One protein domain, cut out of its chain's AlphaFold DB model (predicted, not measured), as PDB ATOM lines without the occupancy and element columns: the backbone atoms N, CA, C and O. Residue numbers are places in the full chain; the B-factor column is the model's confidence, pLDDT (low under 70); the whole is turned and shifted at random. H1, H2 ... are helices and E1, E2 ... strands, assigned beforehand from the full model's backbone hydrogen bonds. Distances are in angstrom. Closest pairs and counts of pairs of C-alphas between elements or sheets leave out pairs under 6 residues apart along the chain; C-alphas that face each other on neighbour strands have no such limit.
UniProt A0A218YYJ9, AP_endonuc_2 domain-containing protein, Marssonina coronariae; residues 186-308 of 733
ATOM      1  N   PRO A 186     -50.149  48.380   3.909       65.06
ATOM      2  CA  PRO A 186     -49.234  48.032   4.992       65.06
ATOM      3  C   PRO A 186     -47.926  48.836   5.032       65.06
ATOM      4  O   PRO A 186     -47.241  48.781   6.049       65.06
ATOM      5  N   LYS A 187     -47.578  49.618   3.993       64.44
ATOM      6  CA  LYS A 187     -46.439  50.558   4.070       64.44
ATOM      7  C   LYS A 187     -46.617  51.594   5.183       64.44
ATOM      8  O   LYS A 187     -45.645  52.134   5.691       64.44
ATOM      9  N   GLY A 188     -47.870  51.889   5.526       63.19
ATOM     10  CA  GLY A 188     -48.263  52.971   6.415       63.19
ATOM     11  C   GLY A 188     -48.391  52.615   7.897       63.19
ATOM     12  O   GLY A 188     -48.903  53.441   8.652       63.19
ATOM     13  N   CYS A 189     -47.978  51.418   8.328       66.94
ATOM     14  CA  CYS A 189     -48.263  50.953   9.684       66.94
ATOM     15  C   CYS A 189     -47.631  51.848  10.762       66.94
ATOM     16  O   CYS A 189     -46.551  52.426  10.610       66.94
ATOM     17  N   ILE A 190     -48.285  51.882  11.921       65.19
ATOM     18  CA  ILE A 190     -47.728  52.442  13.153       65.19
ATOM     19  C   ILE A 190     -47.259  51.286  14.039       65.19
ATOM     20  O   ILE A 190     -48.017  50.355  14.309       65.19
ATOM     21  N   PHE A 191     -46.009  51.352  14.499       64.81
ATOM     22  CA  PHE A 191     -45.490  50.491  15.558       64.81
ATOM     23  C   PHE A 191     -45.734  51.150  16.924       64.81
ATOM     24  O   PHE A 191     -45.927  52.361  17.041       64.81
ATOM     25  N   SER A 192     -45.690  50.363  17.988       62.59
ATOM     26  CA  SER A 192     -45.715  50.845  19.369       62.59
ATOM     27  C   SER A 192     -44.785  49.962  20.201       62.59
ATOM     28  O   SER A 192     -44.123  49.091  19.649       62.59
ATOM     29  N   CYS A 193     -44.724  50.154  21.511       58.62
ATOM     30  CA  CYS A 193     -44.282  49.133  22.458       58.62
ATOM     31  C   CYS A 193     -44.600  49.574  23.891       58.62
ATOM     32  O   CYS A 193     -44.136  50.627  24.325       58.62
ATOM     33  N   GLU A 194     -45.307  48.757  24.674       57.69
ATOM     34  CA  GLU A 194     -45.059  48.738  26.122       57.69
ATOM     35  C   GLU A 194     -43.572  48.369  26.304       57.69
ATOM     36  O   GLU A 194     -43.068  47.472  25.618       57.69
ATOM     37  N   TRP A 195     -42.817  49.069  27.154       57.12
ATOM     38  CA  TRP A 195     -41.365  48.852  27.279       57.12
ATOM     39  C   TRP A 195     -41.011  47.740  28.263       57.12
ATOM     40  O   TRP A 195     -40.160  46.897  27.961       57.12
ATOM     41  N   GLY A 196     -41.689  47.711  29.401       52.50
ATOM     42  CA  GLY A 196     -41.549  46.740  30.469       52.50
ATOM     43  C   GLY A 196     -41.013  47.351  31.758       52.50
ATOM     44  O   GLY A 196     -40.346  48.395  31.778       52.50
ATOM     45  N   LYS A 197     -41.240  46.613  32.853       49.06
ATOM     46  CA  LYS A 197     -40.537  46.784  34.136       49.06
ATOM     47  C   LYS A 197     -39.049  46.352  34.034       49.06
ATOM     48  O   LYS A 197     -38.272  46.665  34.931       49.06
ATOM     49  N   ASP A 198     -38.631  45.688  32.943       54.00
ATOM     50  CA  ASP A 198     -37.224  45.412  32.597       54.00
ATOM     51  C   ASP A 198     -36.776  46.226  31.371       54.00
ATOM     52  O   ASP A 198     -37.320  46.081  30.278       54.00
ATOM     53  N   ARG A 199     -35.770  47.084  31.571       63.06
ATOM     54  CA  ARG A 199     -35.250  48.047  30.584       63.06
ATOM     55  C   ARG A 199     -33.734  47.931  30.397       63.06
ATOM     56  O   ARG A 199     -33.081  48.899  30.021       63.06
ATOM     57  N   ARG A 200     -33.151  46.773  30.723       67.56
ATOM     58  CA  ARG A 200     -31.703  46.540  30.615       67.56
ATOM     59  C   ARG A 200     -31.288  46.410  29.147       67.56
ATOM     60  O   ARG A 200     -31.819  45.558  28.435       67.56
ATOM     61  N   ASP A 201     -30.304  47.203  28.717       76.62
ATOM     62  CA  ASP A 201     -29.640  47.002  27.424       76.62
ATOM     63  C   ASP A 201     -28.669  45.816  27.508       76.62
ATOM     64  O   ASP A 201     -27.473  45.959  27.753       76.62
ATOM     65  N   VAL A 202     -29.219  44.615  27.361       75.44
ATOM     66  CA  VAL A 202     -28.471  43.357  27.283       75.44
ATOM     67  C   VAL A 202     -28.837  42.621  26.003       75.44
ATOM     68  O   VAL A 202     -29.935  42.773  25.464       75.44
ATOM     69  N   GLU A 203     -27.913  41.810  25.503       71.06
ATOM     70  CA  GLU A 203     -28.170  40.930  24.367       71.06
ATOM     71  C   GLU A 203     -29.267  39.908  24.715       71.06
ATOM     72  O   GLU A 203     -29.287  39.358  25.815       71.06
ATOM     73  N   GLY A 204     -30.250  39.746  23.824       60.72
ATOM     74  CA  GLY A 204     -31.499  39.023  24.114       60.72
ATOM     75  C   GLY A 204     -32.490  39.752  25.044       60.72
ATOM     76  O   GLY A 204     -33.560  39.219  25.318       60.72
ATOM     77  N   GLY A 205     -32.185  40.962  25.525       61.56
ATOM     78  CA  GLY A 205     -33.067  41.739  26.405       61.56
ATOM     79  C   GLY A 205     -34.249  42.398  25.685       61.56
ATOM     80  O   GLY A 205     -34.171  42.745  24.503       61.56
ATOM     81  N   ASN A 206     -35.344  42.638  26.415       60.66
ATOM     82  CA  ASN A 206     -36.602  43.161  25.853       60.66
ATOM     83  C   ASN A 206     -36.447  44.524  25.172       60.66
ATOM     84  O   ASN A 206     -37.061  44.755  24.132       60.66
ATOM     85  N   MET A 207     -35.561  45.383  25.681       66.31
ATOM     86  CA  MET A 207     -35.212  46.645  25.025       66.31
ATOM     87  C   MET A 207     -34.614  46.415  23.625       66.31
ATOM     88  O   MET A 207     -35.106  46.990  22.653       66.31
ATOM     89  N   ARG A 208     -33.623  45.520  23.482       67.00
ATOM     90  CA  ARG A 208     -33.011  45.201  22.177       67.00
ATOM     91  C   ARG A 208     -33.978  44.506  21.221       67.00
ATOM     92  O   ARG A 208     -33.947  44.804  20.033       67.00
ATOM     93  N   ARG A 209     -34.863  43.637  21.719       65.88
ATOM     94  CA  ARG A 209     -35.916  42.973  20.921       65.88
ATOM     95  C   ARG A 209     -36.914  43.980  20.331       65.88
ATOM     96  O   ARG A 209     -37.195  43.942  19.131       65.88
ATOM     97  N   LYS A 210     -37.401  44.914  21.157       68.50
ATOM     98  CA  LYS A 210     -38.364  45.966  20.776       68.50
ATOM     99  C   LYS A 210     -37.745  46.954  19.782       68.50
ATOM    100  O   LYS A 210     -38.307  47.169  18.707       68.50
ATOM    101  N   ILE A 211     -36.535  47.444  20.067       73.31
ATOM    102  CA  ILE A 211     -35.764  48.305  19.151       73.31
ATOM    103  C   ILE A 211     -35.425  47.569  17.848       73.31
ATOM    104  O   ILE A 211     -35.600  48.126  16.770       73.31
ATOM    105  N   GLY A 212     -34.979  46.312  17.915       73.25
ATOM    106  CA  GLY A 212     -34.638  45.508  16.739       73.25
ATOM    107  C   GLY A 212     -35.827  45.292  15.803       73.25
ATOM    108  O   GLY A 212     -35.677  45.421  14.591       73.25
ATOM    109  N   SER A 213     -37.016  45.045  16.358       70.56
ATOM    110  CA  SER A 213     -38.254  44.892  15.583       70.56
ATOM    111  C   SER A 213     -38.653  46.195  14.885       70.56
ATOM    112  O   SER A 213     -38.908  46.182  13.680       70.56
ATOM    113  N   PHE A 214     -38.605  47.332  15.591       73.12
ATOM    114  CA  PHE A 214     -38.805  48.656  14.989       73.12
ATOM    115  C   PHE A 214     -37.796  48.932  13.864       73.12
ATOM    116  O   PHE A 214     -38.187  49.215  12.735       73.12
ATOM    117  N   MET A 215     -36.498  48.770  14.140       72.50
ATOM    118  CA  MET A 215     -35.401  49.035  13.197       72.50
ATOM    119  C   MET A 215     -35.346  48.072  12.002       72.50
ATOM    120  O   MET A 215     -34.618  48.338  11.044       72.50
ATOM    121  N   ASN A 216     -36.073  46.952  12.052       71.56
ATOM    122  CA  ASN A 216     -36.307  46.104  10.889       71.56
ATOM    123  C   ASN A 216     -37.377  46.739   9.985       71.56
ATOM    124  O   ASN A 216     -37.074  47.070   8.844       71.56
ATOM    125  N   MET A 217     -38.582  46.980  10.519       69.81
ATOM    126  CA  MET A 217     -39.749  47.457   9.755       69.81
ATOM    127  C   MET A 217     -39.649  48.923   9.285       69.81
ATOM    128  O   MET A 217     -40.237  49.289   8.266       69.81
ATOM    129  N   ALA A 218     -38.911  49.764  10.017       69.50
ATOM    130  CA  ALA A 218     -38.729  51.193   9.739       69.50
ATOM    131  C   ALA A 218     -37.466  51.522   8.910       69.50
ATOM    132  O   ALA A 218     -37.130  52.691   8.737       69.50
ATOM    133  N   ALA A 219     -36.738  50.515   8.409       71.31
ATOM    134  CA  ALA A 219     -35.668  50.732   7.429       71.31
ATOM    135  C   ALA A 219     -36.236  51.167   6.057       71.31
ATOM    136  O   ALA A 219     -37.441  51.073   5.837       71.31
ATOM    137  N   GLU A 220     -35.390  51.608   5.118       68.12
ATOM    138  CA  GLU A 220     -35.820  51.930   3.743       68.12
ATOM    139  C   GLU A 220     -36.505  50.745   3.033       68.12
ATOM    140  O   GLU A 220     -36.230  49.579   3.334       68.12
ATOM    141  N   LEU A 221     -37.329  51.044   2.022       60.62
ATOM    142  CA  LEU A 221     -37.904  50.047   1.112       60.62
ATOM    143  C   LEU A 221     -36.799  49.196   0.463       60.62
ATOM    144  O   LEU A 221     -35.909  49.713  -0.208       60.62
ATOM    145  N   GLY A 222     -36.851  47.878   0.675       58.81
ATOM    146  CA  GLY A 222     -35.811  46.931   0.240       58.81
ATOM    147  C   GLY A 222     -34.651  46.745   1.234       58.81
ATOM    148  O   GLY A 222     -33.908  45.762   1.144       58.81
ATOM    149  N   GLY A 223     -34.525  47.621   2.233       59.50
ATOM    150  CA  GLY A 223     -33.581  47.493   3.340       59.50
ATOM    151  C   GLY A 223     -33.822  46.238   4.189       59.50
ATOM    152  O   GLY A 223     -34.842  45.558   4.065       59.50
ATOM    153  N   ARG A 224     -32.855  45.899   5.056       66.12
ATOM    154  CA  ARG A 224     -32.928  44.739   5.980       66.12
ATOM    155  C   ARG A 224     -33.209  43.386   5.292       66.12
ATOM    156  O   ARG A 224     -33.698  42.461   5.934       66.12
ATOM    157  N   GLY A 225     -32.881  43.261   4.001       59.59
ATOM    158  CA  GLY A 225     -33.181  42.073   3.193       59.59
ATOM    159  C   GLY A 225     -34.631  42.029   2.702       59.59
ATOM    160  O   GLY A 225     -35.258  40.977   2.771       59.59
ATOM    161  N   GLY A 226     -35.174  43.167   2.255       58.50
ATOM    162  CA  GLY A 226     -36.561  43.292   1.790       58.50
ATOM    163  C   GLY A 226     -37.599  43.578   2.882       58.50
ATOM    164  O   GLY A 226     -38.783  43.614   2.576       58.50
ATOM    165  N   LYS A 227     -37.185  43.792   4.139       55.50
ATOM    166  CA  LYS A 227     -38.076  43.907   5.314       55.50
ATOM    167  C   LYS A 227     -38.249  45.329   5.874       55.50
ATOM    168  O   LYS A 227     -38.771  45.474   6.976       55.50
ATOM    169  N   GLY A 228     -37.774  46.348   5.158       62.28
ATOM    170  CA  GLY A 228     -37.971  47.761   5.495       62.28
ATOM    171  C   GLY A 228     -39.033  48.439   4.625       62.28
ATOM    172  O   GLY A 228     -39.275  48.020   3.492       62.28
ATOM    173  N   GLY A 229     -39.631  49.509   5.155       62.00
ATOM    174  CA  GLY A 229     -40.583  50.380   4.464       62.00
ATOM    175  C   GLY A 229     -42.042  50.219   4.900       62.00
ATOM    176  O   GLY A 229     -42.931  50.576   4.131       62.00
ATOM    177  N   MET A 230     -42.288  49.663   6.094       65.44
ATOM    178  CA  MET A 230     -43.636  49.362   6.604       65.44
ATOM    179  C   MET A 230     -44.079  50.233   7.781       65.44
ATOM    180  O   MET A 230     -45.267  50.264   8.089       65.44
ATOM    181  N   VAL A 231     -43.150  50.889   8.485       64.94
ATOM    182  CA  VAL A 231     -43.448  51.604   9.736       64.94
ATOM    183  C   VAL A 231     -43.024  53.070   9.667       64.94
ATOM    184  O   VAL A 231     -41.838  53.375   9.588       64.94
ATOM    185  N   HIS A 232     -43.999  53.977   9.792       65.62
ATOM    186  CA  HIS A 232     -43.778  55.432   9.795       65.62
ATOM    187  C   HIS A 232     -43.608  56.052  11.193       65.62
ATOM    188  O   HIS A 232     -43.376  57.253  11.316       65.62
ATOM    189  N   GLY A 233     -43.711  55.267  12.268       56.56
ATOM    190  CA  GLY A 233     -43.481  55.780  13.616       56.56
ATOM    191  C   GLY A 233     -43.642  54.749  14.724       56.56
ATOM    192  O   GLY A 233     -44.204  53.674  14.520       56.56
ATOM    193  N   VAL A 234     -43.152  55.115  15.909       54.75
ATOM    194  CA  VAL A 234     -43.290  54.353  17.155       54.75
ATOM    195  C   VAL A 234     -44.155  55.110  18.173       54.75
ATOM    196  O   VAL A 234     -44.187  56.346  18.223       54.75
ATOM    197  N   ARG A 235     -44.881  54.347  18.984       54.19
ATOM    198  CA  ARG A 235     -45.652  54.769  20.161       54.19
ATOM    199  C   ARG A 235     -45.241  53.933  21.384       54.19
ATOM    200  O   ARG A 235     -44.426  53.023  21.272       54.19
ATOM    201  N   SER A 236     -45.747  54.281  22.563       46.16
ATOM    202  CA  SER A 236     -45.488  53.560  23.816       46.16
ATOM    203  C   SER A 236     -46.696  53.736  24.721       46.16
ATOM    204  O   SER A 236     -46.938  54.848  25.189       46.16
ATOM    205  N   LEU A 237     -47.486  52.678  24.900       50.34
ATOM    206  CA  LEU A 237     -48.802  52.722  25.547       50.34
ATOM    207  C   LEU A 237     -49.000  51.504  26.477       50.34
ATOM    208  O   LEU A 237     -48.010  50.870  26.831       50.34
ATOM    209  N   GLY A 238     -50.239  51.299  26.938       44.56
ATOM    210  CA  GLY A 238     -50.651  50.467  28.079       44.56
ATOM    211  C   GLY A 238     -50.417  48.952  28.003       44.56
ATOM    212  O   GLY A 238     -49.618  48.491  27.191       44.56
ATOM    213  N   ARG A 239     -51.098  48.186  28.871       52.50
ATOM    214  CA  ARG A 239     -50.894  46.739  29.088       52.50
ATOM    215  C   ARG A 239     -52.066  45.830  28.664       52.50
ATOM    216  O   ARG A 239     -51.797  44.699  28.256       52.50
ATOM    217  N   ASP A 240     -53.325  46.277  28.712       62.50
ATOM    218  CA  ASP A 240     -54.496  45.433  28.384       62.50
ATOM    219  C   ASP A 240     -55.023  45.575  26.936       62.50
ATOM    220  O   ASP A 240     -54.928  46.610  26.276       62.50
ATOM    221  N   VAL A 241     -55.638  44.492  26.450       69.38
ATOM    222  CA  VAL A 241     -56.332  44.381  25.158       69.38
ATOM    223  C   VAL A 241     -57.748  43.832  25.244       69.38
ATOM    224  O   VAL A 241     -58.466  43.911  24.244       69.38
ATOM    225  N   ALA A 242     -58.179  43.250  26.365       79.81
ATOM    226  CA  ALA A 242     -59.432  42.502  26.417       79.81
ATOM    227  C   ALA A 242     -60.634  43.387  26.039       79.81
ATOM    228  O   ALA A 242     -61.460  42.987  25.213       79.81
ATOM    229  N   ALA A 243     -60.679  44.625  26.544       84.38
ATOM    230  CA  ALA A 243     -61.708  45.595  26.172       84.38
ATOM    231  C   ALA A 243     -61.517  46.115  24.732       84.38
ATOM    232  O   ALA A 243     -62.478  46.207  23.962       84.38
ATOM    233  N   GLY A 244     -60.269  46.393  24.338       84.75
ATOM    234  CA  GLY A 244     -59.908  46.887  23.004       84.75
ATOM    235  C   GLY A 244     -60.270  45.927  21.863       84.75
ATOM    236  O   GLY A 244     -60.691  46.376  20.796       84.75
ATOM    237  N   ILE A 245     -60.190  44.611  22.094       84.88
ATOM    238  CA  ILE A 245     -60.624  43.563  21.154       84.88
ATOM    239  C   ILE A 245     -62.115  43.708  20.824       84.88
ATOM    240  O   ILE A 245     -62.486  43.663  19.649       84.88
ATOM    241  N   CYS A 246     -62.964  43.903  21.839       87.88
ATOM    242  CA  CYS A 246     -64.403  44.100  21.652       87.88
ATOM    243  C   CYS A 246     -64.680  45.420  20.911       87.88
ATOM    244  O   CYS A 246     -65.340  45.422  19.871       87.88
ATOM    245  N   ILE A 247     -64.083  46.522  21.379       89.38
ATOM    246  CA  ILE A 247     -64.260  47.870  20.811       89.38
ATOM    247  C   ILE A 247     -63.852  47.926  19.331       89.38
ATOM    248  O   ILE A 247     -64.560  48.517  18.513       89.38
ATOM    249  N   LEU A 248     -62.748  47.281  18.944       88.00
ATOM    250  CA  LEU A 248     -62.324  47.246  17.545       88.00
ATOM    251  C   LEU A 248     -63.220  46.351  16.677       88.00
ATOM    252  O   LEU A 248     -63.552  46.750  15.557       88.00
ATOM    253  N   ARG A 249     -63.626  45.173  17.172       90.31
ATOM    254  CA  ARG A 249     -64.549  44.268  16.460       90.31
ATOM    255  C   ARG A 249     -65.876  44.972  16.160       90.31
ATOM    256  O   ARG A 249     -66.289  45.010  15.004       90.31
ATOM    257  N   GLU A 250     -66.465  45.634  17.150       92.94
ATOM    258  CA  GLU A 250     -67.749  46.340  17.027       92.94
ATOM    259  C   GLU A 250     -67.681  47.653  16.224       92.94
ATOM    260  O   GLU A 250     -68.673  48.081  15.635       92.94
ATOM    261  N   ALA A 251     -66.502  48.269  16.079       88.50
ATOM    262  CA  ALA A 251     -66.279  49.320  15.077       88.50
ATOM    263  C   ALA A 251     -66.271  48.769  13.621       88.50
ATOM    264  O   ALA A 251     -66.354  49.521  12.634       88.50
ATOM    265  N   GLY A 252     -66.163  47.444  13.460       88.88
ATOM    266  CA  GLY A 252     -66.012  46.723  12.192       88.88
ATOM    267  C   GLY A 252     -64.557  46.481  11.779       88.88
ATOM    268  O   GLY A 252     -64.266  46.422  10.583       88.88
ATOM    269  N   GLY A 253     -63.628  46.431  12.736       87.56
ATOM    270  CA  GLY A 253     -62.226  46.077  12.525       87.56
ATOM    271  C   GLY A 253     -61.978  44.565  12.555       87.56
ATOM    272  O   GLY A 253     -62.810  43.780  13.006       87.56
ATOM    273  N   LEU A 254     -60.795  44.161  12.099       87.75
ATOM    274  CA  LEU A 254     -60.275  42.799  12.215       87.75
ATOM    275  C   LEU A 254     -59.203  42.778  13.306       87.75
ATOM    276  O   LEU A 254     -58.378  43.681  13.348       87.75
ATOM    277  N   ILE A 255     -59.174  41.740  14.144       84.94
ATOM    278  CA  ILE A 255     -58.041  41.428  15.023       84.94
ATOM    279  C   ILE A 255     -57.794  39.913  15.056       84.94
ATOM    280  O   ILE A 255     -58.738  39.124  15.115       84.94
ATOM    281  N   THR A 256     -56.524  39.525  14.961       83.00
ATOM    282  CA  THR A 256     -56.014  38.146  14.850       83.00
ATOM    283  C   THR A 256     -54.630  38.048  15.517       83.00
ATOM    284  O   THR A 256     -54.144  39.049  16.038       83.00
ATOM    285  N   SER A 257     -53.970  36.885  15.528       74.75
ATOM    286  CA  SER A 257     -52.565  36.801  15.964       74.75
ATOM    287  C   SER A 257     -51.613  37.347  14.888       74.75
ATOM    288  O   SER A 257     -51.832  37.136  13.698       74.75
ATOM    289  N   ALA A 258     -50.524  38.013  15.285       68.12
ATOM    290  CA  ALA A 258     -49.468  38.395  14.338       68.12
ATOM    291  C   ALA A 258     -48.612  37.197  13.897       68.12
ATOM    292  O   ALA A 258     -47.929  37.273  12.879       68.12
ATOM    293  N   ASN A 259     -48.632  36.096  14.660       68.44
ATOM    294  CA  ASN A 259     -47.922  34.884  14.272       68.44
ATOM    295  C   ASN A 259     -48.543  34.307  12.989       68.44
ATOM    296  O   ASN A 259     -49.756  34.082  12.971       68.44
ATOM    297  N   PRO A 260     -47.745  34.036  11.941       70.44
ATOM    298  CA  PRO A 260     -48.240  33.365  10.748       70.44
ATOM    299  C   PRO A 260     -48.777  31.960  11.092       70.44
ATOM    300  O   PRO A 260     -48.143  31.245  11.877       70.44
ATOM    301  N   PRO A 261     -49.911  31.527  10.508       74.69
ATOM    302  CA  PRO A 261     -50.311  30.119  10.516       74.69
ATOM    303  C   PRO A 261     -49.359  29.285   9.621       74.69
ATOM    304  O   PRO A 261     -48.491  29.859   8.960       74.69
ATOM    305  N   PRO A 262     -49.470  27.942   9.575       76.81
ATOM    306  CA  PRO A 262     -48.560  27.097   8.790       76.81
ATOM    307  C   PRO A 262     -48.443  27.468   7.301       76.81
ATOM    308  O   PRO A 262     -47.357  27.349   6.728       76.81
ATOM    309  N   HIS A 263     -49.526  27.942   6.678       80.69
ATOM    310  CA  HIS A 263     -49.574  28.349   5.273       80.69
ATOM    311  C   HIS A 263     -50.287  29.712   5.106       80.69
ATOM    312  O   HIS A 263     -51.431  29.764   4.651       80.69
ATOM    313  N   PRO A 264     -49.634  30.854   5.415       77.12
ATOM    314  CA  PRO A 264     -50.298  32.166   5.526       77.12
ATOM    315  C   PRO A 264     -50.974  32.700   4.258       77.12
ATOM    316  O   PRO A 264     -51.822  33.584   4.337       77.12
ATOM    317  N   ALA A 265     -50.612  32.178   3.084       74.94
ATOM    318  CA  ALA A 265     -51.237  32.551   1.817       74.94
ATOM    319  C   ALA A 265     -52.606  31.876   1.591       74.94
ATOM    320  O   ALA A 265     -53.395  32.365   0.785       74.94
ATOM    321  N   THR A 266     -52.881  30.755   2.269       80.38
ATOM    322  CA  THR A 266     -54.041  29.880   2.010       80.38
ATOM    323  C   THR A 266     -54.881  29.579   3.245       80.38
ATOM    324  O   THR A 266     -56.075  29.319   3.112       80.38
ATOM    325  N   ASP A 267     -54.283  29.605   4.434       82.56
ATOM    326  CA  ASP A 267     -54.992  29.354   5.686       82.56
ATOM    327  C   ASP A 267     -56.001  30.486   5.986       82.56
ATOM    328  O   ASP A 267     -55.775  31.655   5.635       82.56
ATOM    329  N   PRO A 268     -57.134  30.178   6.644       84.25
ATOM    330  CA  PRO A 268     -58.070  31.203   7.088       84.25
ATOM    331  C   PRO A 268     -57.413  32.105   8.140       84.25
ATOM    332  O   PRO A 268     -56.671  31.631   9.004       84.25
ATOM    333  N   VAL A 269     -57.730  33.404   8.113       84.06
ATOM    334  CA  VAL A 269     -57.278  34.336   9.157       84.06
ATOM    335  C   VAL A 269     -57.938  33.941  10.476       84.06
ATOM    336  O   VAL A 269     -59.131  34.164  10.679       84.06
ATOM    337  N   GLY A 270     -57.156  33.313  11.355       79.44
ATOM    338  CA  GLY A 270     -57.646  32.758  12.612       79.44
ATOM    339  C   GLY A 270     -58.196  33.822  13.561       79.44
ATOM    340  O   GLY A 270     -57.786  34.984  13.536       79.44
ATOM    341  N   GLU A 271     -59.111  33.420  14.439       77.44
ATOM    342  CA  GLU A 271     -59.617  34.318  15.473       77.44
ATOM    343  C   GLU A 271     -58.553  34.704  16.507       77.44
ATOM    344  O   GLU A 271     -57.612  33.960  16.799       77.44
ATOM    345  N   VAL A 272     -58.742  35.889  17.089       76.50
ATOM    346  CA  VAL A 272     -57.976  36.381  18.232       76.50
ATOM    347  C   VAL A 272     -58.113  35.411  19.416       76.50
ATOM    348  O   VAL A 272     -59.218  35.010  19.770       76.50
ATOM    349  N   ARG A 273     -56.996  35.026  20.043       69.19
ATOM    350  CA  ARG A 273     -56.995  34.213  21.274       69.19
ATOM    351  C   ARG A 273     -56.450  35.038  22.426       69.19
ATOM    352  O   ARG A 273     -55.301  35.467  22.348       69.19
ATOM    353  N   LEU A 274     -57.241  35.249  23.473       63.69
ATOM    354  CA  LEU A 274     -56.802  35.957  24.679       63.69
ATOM    355  C   LEU A 274     -55.573  35.257  25.275       63.69
ATOM    356  O   LEU A 274     -55.558  34.039  25.406       63.69
ATOM    357  N   GLY A 275     -54.518  36.006  25.586       54.97
ATOM    358  CA  GLY A 275     -53.242  35.405  25.989       54.97
ATOM    359  C   GLY A 275     -52.348  34.949  24.830       54.97
ATOM    360  O   GLY A 275     -51.288  34.376  25.079       54.97
ATOM    361  N   SER A 276     -52.693  35.257  23.571       58.66
ATOM    362  CA  SER A 276     -51.650  35.358  22.542       58.66
ATOM    363  C   SER A 276     -50.633  36.407  22.987       58.66
ATOM    364  O   SER A 276     -50.993  37.391  23.629       58.66
ATOM    365  N   ARG A 277     -49.366  36.197  22.627       54.19
ATOM    366  CA  ARG A 277     -48.299  37.177  22.860       54.19
ATOM    367  C   ARG A 277     -48.081  38.155  21.705       54.19
ATOM    368  O   ARG A 277     -47.281  39.073  21.815       54.19
ATOM    369  N   LEU A 278     -48.724  37.907  20.567       62.69
ATOM    370  CA  LEU A 278     -48.623  38.753  19.389       62.69
ATOM    371  C   LEU A 278     -49.981  38.807  18.675       62.69
ATOM    372  O   LEU A 278     -50.486  37.761  18.257       62.69
ATOM    373  N   TYR A 279     -50.542  40.003  18.488       72.00
ATOM    374  CA  TYR A 279     -51.758  40.266  17.705       72.00
ATOM    375  C   TYR A 279     -51.526  41.277  16.558       72.00
ATOM    376  O   TYR A 279     -50.489  41.931  16.450       72.00
ATOM    377  N   LEU A 280     -52.484  41.352  15.642       75.06
ATOM    378  CA  LEU A 280     -52.447  42.131  14.405       75.06
ATOM    379  C   LEU A 280     -53.876  42.596  14.123       75.06
ATOM    380  O   LEU A 280     -54.780  41.757  14.112       75.06
ATOM    381  N   ALA A 281     -54.104  43.906  13.960       79.25
ATOM    382  CA  ALA A 281     -55.462  44.440  14.024       79.25
ATOM    383  C   ALA A 281     -55.759  45.588  13.050       79.25
ATOM    384  O   ALA A 281     -55.454  46.758  13.277       79.25
ATOM    385  N   VAL A 282     -56.429  45.257  11.953       82.00
ATOM    386  CA  VAL A 282     -56.720  46.198  10.874       82.00
ATOM    387  C   VAL A 282     -57.981  47.011  11.192       82.00
ATOM    388  O   VAL A 282     -59.014  46.463  11.582       82.00
ATOM    389  N   ARG A 283     -57.916  48.336  10.986       83.69
ATOM    390  CA  ARG A 283     -59.052  49.251  11.209       83.69
ATOM    391  C   ARG A 283     -60.299  48.851  10.410       83.69
ATOM    392  O   ARG A 283     -60.168  48.218   9.359       83.69
ATOM    393  N   PRO A 284     -61.494  49.326  10.808       85.19
ATOM    394  CA  PRO A 284     -62.662  49.301   9.938       85.19
ATOM    395  C   PRO A 284     -62.349  49.880   8.554       85.19
ATOM    396  O   PRO A 284     -61.683  50.917   8.439       85.19
ATOM    397  N   ALA A 285     -62.824  49.204   7.511       84.06
ATOM    398  CA  ALA A 285     -62.575  49.554   6.117       84.06
ATOM    399  C   ALA A 285     -63.865  49.541   5.287       84.06
ATOM    400  O   ALA A 285     -64.833  48.859   5.629       84.06
ATOM    401  N   GLY A 286     -63.882  50.324   4.209       84.19
ATOM    402  CA  GLY A 286     -64.880  50.227   3.142       84.19
ATOM    403  C   GLY A 286     -64.428  49.263   2.048       84.19
ATOM    404  O   GLY A 286     -63.237  48.973   1.940       84.19
ATOM    405  N   GLY A 287     -65.376  48.777   1.244       85.56
ATOM    406  CA  GLY A 287     -65.061  48.013   0.033       85.56
ATOM    407  C   GLY A 287     -64.453  48.898  -1.057       85.56
ATOM    408  O   GLY A 287     -64.782  50.081  -1.151       85.56
ATOM    409  N   GLY A 288     -63.559  48.317  -1.853       79.88
ATOM    410  CA  GLY A 288     -62.942  48.936  -3.024       79.88
ATOM    411  C   GLY A 288     -63.423  48.301  -4.331       79.88
ATOM    412  O   GLY A 288     -64.425  47.588  -4.372       79.88
ATOM    413  N   GLU A 289     -62.682  48.532  -5.414       76.56
ATOM    414  CA  GLU A 289     -62.920  47.852  -6.690       76.56
ATOM    415  C   GLU A 289     -62.538  46.366  -6.588       76.56
ATOM    416  O   GLU A 289     -61.365  46.004  -6.661       76.56
ATOM    417  N   GLY A 290     -63.543  45.502  -6.415       83.88
ATOM    418  CA  GLY A 290     -63.385  44.044  -6.436       83.88
ATOM    419  C   GLY A 290     -63.072  43.372  -5.093       83.88
ATOM    420  O   GLY A 290     -62.956  42.152  -5.074       83.88
ATOM    421  N   GLU A 291     -62.982  44.114  -3.984       89.56
ATOM    422  CA  GLU A 291     -62.863  43.546  -2.630       89.56
ATOM    423  C   GLU A 291     -63.793  44.255  -1.633       89.56
ATOM    424  O   GLU A 291     -63.912  45.485  -1.622       89.56
ATOM    425  N   THR A 292     -64.454  43.497  -0.757       91.56
ATOM    426  CA  THR A 292     -65.151  44.057   0.408       91.56
ATOM    427  C   THR A 292     -64.152  44.607   1.426       91.56
ATOM    428  O   THR A 292     -62.983  44.223   1.464       91.56
ATOM    429  N   GLY A 293     -64.622  45.466   2.337       87.19
ATOM    430  CA  GLY A 293     -63.779  45.984   3.421       87.19
ATOM    431  C   GLY A 293     -63.196  44.887   4.323       87.19
ATOM    432  O   GLY A 293     -62.145  45.097   4.921       87.19
ATOM    433  N   ARG A 294     -63.832  43.707   4.392       91.12
ATOM    434  CA  ARG A 294     -63.324  42.553   5.142       91.12
ATOM    435  C   ARG A 294     -62.251  41.786   4.369       91.12
ATOM    436  O   ARG A 294     -61.221  41.458   4.949       91.12
ATOM    437  N   GLU A 295     -62.448  41.549   3.075       90.88
ATOM    438  CA  GLU A 295     -61.417  40.941   2.223       90.88
ATOM    439  C   GLU A 295     -60.159  41.818   2.180       90.88
ATOM    440  O   GLU A 295     -59.063  41.299   2.353       90.88
ATOM    441  N   ALA A 296     -60.318  43.144   2.113       86.19
ATOM    442  CA  ALA A 296     -59.217  44.102   2.204       86.19
ATOM    443  C   ALA A 296     -58.460  44.031   3.550       86.19
ATOM    444  O   ALA A 296     -57.233  44.123   3.584       86.19
ATOM    445  N   GLN A 297     -59.172  43.843   4.671       87.19
ATOM    446  CA  GLN A 297     -58.556  43.633   5.990       87.19
ATOM    447  C   GLN A 297     -57.770  42.315   6.047       87.19
ATOM    448  O   GLN A 297     -56.648  42.289   6.549       87.19
ATOM    449  N   GLU A 298     -58.336  41.219   5.541       88.94
ATOM    450  CA  GLU A 298     -57.664  39.917   5.563       88.94
ATOM    451  C   GLU A 298     -56.519  39.823   4.552       88.94
ATOM    452  O   GLU A 298     -55.517  39.175   4.835       88.94
ATOM    453  N   ARG A 299     -56.622  40.491   3.398       87.00
ATOM    454  CA  ARG A 299     -55.519  40.664   2.447       87.00
ATOM    455  C   ARG A 299     -54.324  41.317   3.139       87.00
ATOM    456  O   ARG A 299     -53.241  40.748   3.108       87.00
ATOM    457  N   VAL A 300     -54.545  42.426   3.846       81.12
ATOM    458  CA  VAL A 300     -53.514  43.104   4.651       81.12
ATOM    459  C   VAL A 300     -52.913  42.186   5.724       81.12
ATOM    460  O   VAL A 300     -51.706  42.219   5.950       81.12
ATOM    461  N   VAL A 301     -53.712  41.326   6.368       81.31
ATOM    462  CA  VAL A 301     -53.180  40.316   7.304       81.31
ATOM    463  C   VAL A 301     -52.272  39.309   6.595       81.31
ATOM    464  O   VAL A 301     -51.185  39.018   7.093       81.31
ATOM    465  N   ARG A 302     -52.693  38.794   5.434       81.19
ATOM    466  CA  ARG A 302     -51.900  37.838   4.649       81.19
ATOM    467  C   ARG A 302     -50.620  38.483   4.119       81.19
ATOM    468  O   ARG A 302     -49.580  37.853   4.215       81.19
ATOM    469  N   GLU A 303     -50.652  39.737   3.668       74.69
ATOM    470  CA  GLU A 303     -49.460  40.520   3.287       74.69
ATOM    471  C   GLU A 303     -48.433  40.558   4.446       74.69
ATOM    472  O   GLU A 303     -47.293  40.124   4.273       74.69
ATOM    473  N   VAL A 304     -48.863  40.933   5.662       71.81
ATOM    474  CA  VAL A 304     -48.007  40.976   6.872       71.81
ATOM    475  C   VAL A 304     -47.422  39.605   7.251       71.81
ATOM    476  O   VAL A 304     -46.269  39.511   7.688       71.81
ATOM    477  N   GLN A 305     -48.213  38.535   7.123       72.25
ATOM    478  CA  GLN A 305     -47.824  37.188   7.550       72.25
ATOM    479  C   GLN A 305     -47.004  36.420   6.493       72.25
ATOM    480  O   GLN A 305     -46.080  35.696   6.863       72.25
ATOM    481  N   VAL A 306     -47.303  36.575   5.195       64.38
ATOM    482  CA  VAL A 306     -46.648  35.862   4.077       64.38
ATOM    483  C   VAL A 306     -45.231  36.368   3.832       64.38
ATOM    484  O   VAL A 306     -44.315  35.558   3.699       64.38
ATOM    485  N   GLU A 307     -45.012  37.685   3.814       58.78
ATOM    486  CA  GLU A 307     -43.674  38.257   3.590       58.78
ATOM    487  C   GLU A 307     -42.731  38.095   4.799       58.78
ATOM    488  O   GLU A 307     -41.572  38.522   4.788       58.78
ATOM    489  N   GLY A 308     -43.205  37.455   5.873       52.38
ATOM    490  CA  GLY A 308     -42.391  37.147   7.039       52.38
ATOM    491  C   GLY A 308     -41.893  38.395   7.766       52.38
ATOM    492  O   GLY A 308     -40.835  38.334   8.400       52.38
TER     493      GLY A 308
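This is residues 186 to 308 of the 733 residues of the protein "AP_endonuc_2 domain-containing protein" of Marssonina coronariae (UniProt A0A218YYJ9). A small two-stranded hairpin, E2 and E3, lies between two helices, H3 over one face and the longer H4 over the other, and the loop of residues 258 to 278 swings out beside E2. At the other end of the length is a looser part, in which H1, the short H2 and the short strand E1 lie apart from that core. The printed part has 123 residues, with four named helices and three named strands in the order H1 H2 E1 H3 E2 E3 H4; the sheet, E2 - E3, is antiparallel. The class is mixed, helices and strands, with only 50 residues in named elements, under half. The whole is compact, with a radius of gyration of the C-alphas of 15.4 A and spans of 47 by 36 by 27 A.

Begin at C-alpha 254, at (-60.275, 42.799, 12.215), where E2, residues 254 to 257, starts its 10.5 A. Its partner E3, residues 279 to 282, covers 10.3 A. Look next at H4, residues 293 to 306, which runs 19.9 A to C-alpha 306 at (-46.648, 35.862, 4.077). Before the sheet comes H3, residues 242 to 250, 13.1 A long. Find C-alpha 206 at (-36.602, 43.161, 25.853); from there H1, residues 206 to 217, runs 17.0 A. H2, residues 223 to 226, spans 5.4 A, and E1, residues 231 to 233, spans 5.7 A.

E2 and E3 form a hairpin, antiparallel at 159 degrees between their directions; look for N 254 and O 282 at 3.0 A and N 280 and O 256 at 2.9 A, within hydrogen-bond range. The closest C-alphas of E3 and H4 are those of Val 282 and Gln 297, 5.8 A apart. Between H3 and E2 the closest are those of Ile 245 and Ile 255, 7.0 A. H3 and E3 are near each other, with 5 pairs of C-alphas within 10 A, while H3 and H4 are apart. Farther out, H1 and H2 are close but not clearly touching, the closest C-alphas being those of Asn 216 and Arg 224, 6.1 A. The closest C-alphas of H1 and E1 are those of Met 217 and Val 231, 5.6 A. E1 pairs with no named strand, but residues 189 to 190 form a short parallel pairing with it. In H1 and H4 every O i to N i+4 pair is within hydrogen-bond range, in H3 4 of 5; H2 is too short for such a pair.

The two C-alphas farthest apart are those of Arg 200 and Gly 290, 48.8 A. The printed part has no cut. The link from E2 to E3, with 21 residues, is long. The model's mean pLDDT over the printed part is 71.8; 57 residues are under 70, among them residues 186 to 200 and 220 to 241.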